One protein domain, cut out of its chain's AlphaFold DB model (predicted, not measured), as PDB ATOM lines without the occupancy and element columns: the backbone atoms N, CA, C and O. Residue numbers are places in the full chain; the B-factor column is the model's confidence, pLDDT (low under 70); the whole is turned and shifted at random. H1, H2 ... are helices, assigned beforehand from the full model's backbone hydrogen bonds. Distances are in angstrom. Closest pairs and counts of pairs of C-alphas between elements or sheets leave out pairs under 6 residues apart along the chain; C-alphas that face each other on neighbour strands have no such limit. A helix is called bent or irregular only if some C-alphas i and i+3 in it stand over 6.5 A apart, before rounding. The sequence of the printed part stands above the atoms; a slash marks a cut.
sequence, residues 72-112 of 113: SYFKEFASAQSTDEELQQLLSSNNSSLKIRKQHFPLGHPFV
ATOM      1  N   SER A  72     -52.393  33.508  42.419       57.03
ATOM      2  CA  SER A  72     -51.672  34.770  42.223       57.03
ATOM      3  C   SER A  72     -50.479  34.633  41.268       57.03
ATOM      4  O   SER A  72     -50.348  35.441  40.354       57.03
ATOM      5  N   TYR A  73     -49.654  33.588  41.400       67.44
ATOM      6  CA  TYR A  73     -48.423  33.472  40.604       67.44
ATOM      7  C   TYR A  73     -48.663  32.960  39.186       67.44
ATOM      8  O   TYR A  73     -47.890  33.268  38.287       67.44
ATOM      9  N   PHE A  74     -49.752  32.228  38.931       73.56
ATOM     10  CA  PHE A  74     -50.040  31.742  37.578       73.56
ATOM     11  C   PHE A  74     -50.282  32.869  36.571       73.56
ATOM     12  O   PHE A  74     -49.904  32.740  35.409       73.56
ATOM     13  N   LYS A  75     -50.877  33.989  37.000       75.75
ATOM     14  CA  LYS A  75     -51.033  35.169  36.135       75.75
ATOM     15  C   LYS A  75     -49.685  35.812  35.821       75.75
ATOM     16  O   LYS A  75     -49.442  36.164  34.671       75.75
ATOM     17  N   GLU A  76     -48.814  35.916  36.819       81.44
ATOM     18  CA  GLU A  76     -47.463  36.456  36.658       81.44
ATOM     19  C   GLU A  76     -46.621  35.560  35.743       81.44
ATOM     20  O   GLU A  76     -46.060  36.057  34.769       81.44
ATOM     21  N   PHE A  77     -46.628  34.240  35.951       82.81
ATOM     22  CA  PHE A  77     -45.940  33.285  35.077       82.81
ATOM     23  C   PHE A  77     -46.474  33.318  33.645       82.81
ATOM     24  O   PHE A  77     -45.680  33.369  32.708       82.81
ATOM     25  N   ALA A  78     -47.797  33.363  33.456       82.31
ATOM     26  CA  ALA A  78     -48.386  33.501  32.126       82.31
ATOM     27  C   ALA A  78     -47.943  34.801  31.436       82.31
ATOM     28  O   ALA A  78     -47.624  34.787  30.248       82.31
ATOM     29  N   SER A  79     -47.881  35.912  32.179       84.69
ATOM     30  CA  SER A  79     -47.412  37.193  31.645       84.69
ATOM     31  C   SER A  79     -45.925  37.157  31.280       84.69
ATOM     32  O   SER A  79     -45.582  37.497  30.151       84.69
ATOM     33  N   ALA A  80     -45.066  36.640  32.163       88.19
ATOM     34  CA  ALA A  80     -43.627  36.557  31.939       88.19
ATOM     35  C   ALA A  80     -43.299  35.674  30.727       88.19
ATOM     36  O   ALA A  80     -42.519  36.071  29.866       88.19
ATOM     37  N   GLN A  81     -43.969  34.526  30.598       87.31
ATOM     38  CA  GLN A  81     -43.800  33.627  29.454       87.31
ATOM     39  C   GLN A  81     -44.338  34.194  28.143       87.31
ATOM     40  O   GLN A  81     -43.821  33.877  27.073       87.31
ATOM     41  N   SER A  82     -45.383  35.024  28.194       84.44
ATOM     42  CA  SER A  82     -45.880  35.692  26.988       84.44
ATOM     43  C   SER A  82     -44.858  36.674  26.408       84.44
ATOM     44  O   SER A  82     -44.813  36.845  25.193       84.44
ATOM     45  N   THR A  83     -44.020  37.266  27.264       90.81
ATOM     46  CA  THR A  83     -42.980  38.235  26.890       90.81
ATOM     47  C   THR A  83     -41.587  37.625  26.714       90.81
ATOM     48  O   THR A  83     -40.675  38.331  26.300       90.81
ATOM     49  N   ASP A  84     -41.404  36.344  27.033       91.56
ATOM     50  CA  ASP A  84     -40.120  35.646  26.936       91.56
ATOM     51  C   ASP A  84     -39.785  35.303  25.472       91.56
ATOM     52  O   ASP A  84     -40.435  34.458  24.849       91.56
ATOM     53  N   GLU A  85     -38.767  35.968  24.920       91.56
ATOM     54  CA  GLU A  85     -38.333  35.793  23.531       91.56
ATOM     55  C   GLU A  85     -37.777  34.390  23.248       91.56
ATOM     56  O   GLU A  85     -38.046  33.835  22.178       91.56
ATOM     57  N   GLU A  86     -37.043  33.794  24.191       90.62
ATOM     58  CA  GLU A  86     -36.464  32.455  24.034       90.62
ATOM     59  C   GLU A  86     -37.581  31.413  23.952       90.62
ATOM     60  O   GLU A  86     -37.594  30.558  23.060       90.62
ATOM     61  N   LEU A  87     -38.591  31.538  24.814       88.12
ATOM     62  CA  LEU A  87     -39.746  30.651  24.787       88.12
ATOM     63  C   LEU A  87     -40.542  30.782  23.477       88.12
ATOM     64  O   LEU A  87     -40.968  29.764  22.924       88.12
ATOM     65  N   GLN A  88     -40.723  31.995  22.939       87.81
ATOM     66  CA  GLN A  88     -41.395  32.181  21.641       87.81
ATOM     67  C   GLN A  88     -40.601  31.571  20.481       87.81
ATOM     68  O   GLN A  88     -41.190  30.976  19.569       87.81
ATOM     69  N   GLN A  89     -39.270  31.679  20.518       88.12
ATOM     70  CA  GLN A  89     -38.394  31.046  19.535       88.12
ATOM     71  C   GLN A  89     -38.511  29.524  19.606       88.12
ATOM     72  O   GLN A  89     -38.711  28.886  18.572       88.12
ATOM     73  N   LEU A  90     -38.485  28.942  20.807       86.00
ATOM     74  CA  LEU A  90     -38.635  27.499  20.998       86.00
ATOM     75  C   LEU A  90     -40.007  26.990  20.535       86.00
ATOM     76  O   LEU A  90     -40.069  25.948  19.885       86.00
ATOM     77  N   LEU A  91     -41.085  27.738  20.798       83.44
ATOM     78  CA  LEU A  91     -42.444  27.409  20.340       83.44
ATOM     79  C   LEU A  91     -42.601  27.473  18.813       83.44
ATOM     80  O   LEU A  91     -43.409  26.732  18.253       83.44
ATOM     81  N   SER A  92     -41.856  28.360  18.149       81.81
ATOM     82  CA  SER A  92     -41.912  28.562  16.692       81.81
ATOM     83  C   SER A  92     -40.919  27.682  15.929       81.81
ATOM     84  O   SER A  92     -41.087  27.431  14.734       81.81
ATOM     85  N   SER A  93     -39.859  27.229  16.599       80.81
ATOM     86  CA  SER A  93     -38.799  26.438  15.988       80.81
ATOM     87  C   SER A  93     -39.264  25.008  15.696       80.81
ATOM     88  O   SER A  93     -39.758  24.306  16.571       80.81
ATOM     89  N   ASN A  94     -39.043  24.547  14.462       74.81
ATOM     90  CA  ASN A  94     -39.311  23.161  14.052       74.81
ATOM     91  C   ASN A  94     -38.035  22.293  14.024       74.81
ATOM     92  O   ASN A  94     -38.049  21.164  13.541       74.81
ATOM     93  N   ASN A  95     -36.922  22.839  14.527       79.19
ATOM     94  CA  ASN A  95     -35.584  22.243  14.453       79.19
ATOM     95  C   ASN A  95     -35.194  21.482  15.732       79.19
ATOM     96  O   ASN A  95     -34.077  20.981  15.836       79.19
ATOM     97  N   SER A  96     -36.095  21.415  16.712       76.50
ATOM     98  CA  SER A  96     -35.879  20.764  18.002       76.50
ATOM     99  C   SER A  96     -36.826  19.579  18.167       76.50
ATOM    100  O   SER A  96     -37.996  19.642  17.796       76.50
ATOM    101  N   SER A  97     -36.343  18.493  18.772       83.00
ATOM    102  CA  SER A  97     -37.198  17.381  19.205       83.00
ATOM    103  C   SER A  97     -38.035  17.723  20.447       83.00
ATOM    104  O   SER A  97     -38.887  16.926  20.847       83.00
ATOM    105  N   LEU A  98     -37.787  18.877  21.079       79.81
ATOM    106  CA  LEU A  98     -38.503  19.354  22.257       79.81
ATOM    107  C   LEU A  98     -39.931  19.774  21.882       79.81
ATOM    108  O   LEU A  98     -40.139  20.673  21.075       79.81
ATOM    109  N   LYS A  99     -40.931  19.133  22.497       79.94
ATOM    110  CA  LYS A  99     -42.355  19.413  22.260       79.94
ATOM    111  C   LYS A  99     -42.939  20.206  23.418       79.94
ATOM    112  O   LYS A  99     -43.450  19.624  24.374       79.94
ATOM    113  N   ILE A 100     -42.888  21.525  23.312       83.81
ATOM    114  CA  ILE A 100     -43.475  22.423  24.307       83.81
ATOM    115  C   ILE A 100     -44.987  22.529  24.067       83.81
ATOM    116  O   ILE A 100     -45.437  22.711  22.934       83.81
ATOM    117  N   ARG A 101     -45.792  22.395  25.125       81.19
ATOM    118  CA  ARG A 101     -47.254  22.530  25.066       81.19
ATOM    119  C   ARG A 101     -47.742  23.475  26.152       81.19
ATOM    120  O   ARG A 101     -47.291  23.405  27.288       81.19
ATOM    121  N   LYS A 102     -48.698  24.335  25.798       81.19
ATOM    122  CA  LYS A 102     -49.388  25.193  26.766       81.19
ATOM    123  C   LYS A 102     -50.346  24.336  27.587       81.19
ATOM    124  O   LYS A 102     -51.186  23.644  27.009       81.19
ATOM    125  N   GLN A 103     -50.232  24.402  28.906       74.12
ATOM    126  CA  GLN A 103     -51.134  23.726  29.824       74.12
ATOM    127  C   GLN A 103     -52.202  24.714  30.303       74.12
ATOM    128  O   GLN A 103     -51.912  25.862  30.644       74.12
ATOM    129  N   HIS A 104     -53.462  24.278  30.296       65.56
ATOM    130  CA  HIS A 104     -54.570  25.089  30.787       65.56
ATOM    131  C   HIS A 104     -54.891  24.717  32.233       65.56
ATOM    132  O   HIS A 104     -55.052  23.536  32.551       65.56
ATOM    133  N   PHE A 105     -55.005  25.730  33.089       61.66
ATOM    134  CA  PHE A 105     -55.372  25.568  34.489       61.66
ATOM    135  C   PHE A 105     -56.711  26.256  34.759       61.66
ATOM    136  O   PHE A 105     -56.916  27.374  34.288       61.66
ATOM    137  N   PRO A 106     -57.605  25.642  35.556       53.41
ATOM    138  CA  PRO A 106     -58.984  26.103  35.746       53.41
ATOM    139  C   PRO A 106     -59.126  27.489  36.407       53.41
ATOM    140  O   PRO A 106     -60.242  27.977  36.550       53.41
ATOM    141  N   LEU A 107     -58.024  28.136  36.808       55.84
ATOM    142  CA  LEU A 107     -58.008  29.426  37.505       55.84
ATOM    143  C   LEU A 107     -57.027  30.457  36.890       55.84
ATOM    144  O   LEU A 107     -56.741  31.468  37.531       55.84
ATOM    145  N   GLY A 108     -56.503  30.249  35.669       57.91
ATOM    146  CA  GLY A 108     -55.507  31.156  35.069       57.91
ATOM    147  C   GLY A 108     -55.405  31.131  33.536       57.91
ATOM    148  O   GLY A 108     -55.937  30.248  32.867       57.91
ATOM    149  N   HIS A 109     -54.713  32.130  32.973       59.47
ATOM    150  CA  HIS A 109     -54.343  32.154  31.551       59.47
ATOM    151  C   HIS A 109     -53.430  30.962  31.212       59.47
ATOM    152  O   HIS A 109     -52.701  30.508  32.087       59.47
ATOM    153  N   PRO A 110     -53.456  30.427  29.978       59.22
ATOM    154  CA  PRO A 110     -52.617  29.291  29.604       59.22
ATOM    155  C   PRO A 110     -51.129  29.664  29.634       59.22
ATOM    156  O   PRO A 110     -50.731  30.672  29.051       59.22
ATOM    157  N   PHE A 111     -50.313  28.818  30.260       66.94
ATOM    158  CA  PHE A 111     -48.859  28.966  30.353       66.94
ATOM    159  C   PHE A 111     -48.187  27.582  30.250       66.94
ATOM    160  O   PHE A 111     -48.858  26.547  30.237       66.94
ATOM    161  N   VAL A 112     -46.878  27.554  30.060       65.44
ATOM    162  CA  VAL A 112     -46.048  26.348  29.943       65.44
ATOM    163  C   VAL A 112     -45.465  26.016  31.322       65.44
ATOM    164  O   VAL A 112     -45.018  26.917  32.023       65.44
TER     165      VAL A 112
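AT A GLANCE: This is residues 72 to 112 of the 113 residues of an uncharacterized protein of Araneus ventricosus (UniProt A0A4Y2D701). The longer helix, H1, and the shorter H2 meet near their ends at a corner, as an L. From the far end of H2 a long tail, residues 93 to 112, folds back toward H1 and hooks round before it ends. The printed part has 41 residues with two named helices, H1 then H2, and no named strand; the class is all helix, with under half of the residues in named elements. It is only just loose, close to compact, with a radius of gyration of the C-alphas of 11.1 A, and flat, spanning 34 by 18 by 10 A.

IN THESE COORDINATES: H1, residues 72 to 83, is 18.0 A long, with C-alpha 72 at (-51.672, 34.770, 42.223). It is neither bent nor irregular, but only just: C-alphas 72 and 75 are 6.1 A apart. H2, residues 85 to 92, is 10.6 A long, with C-alpha 92 at (-41.912, 28.562, 16.692).

HOW THE PARTS SIT: H1 and H2 are close but not clearly touching; their closest C-alphas, of Gln 81 and Leu 87, are 6.9 A apart. Their lines are about perpendicular, at 76 degrees. Each O i to N i+4 pair is within hydrogen-bond range in H2, and 7 of 8 in H1.

THE WHOLE: The C-alphas farthest apart, of Ser 72 and Asn 95, are 34.5 A apart. The printed part has no cut, and the link from H1 to H2 is tight. The pLDDT is under 70 at residues 72 to 73 and 104 to 112.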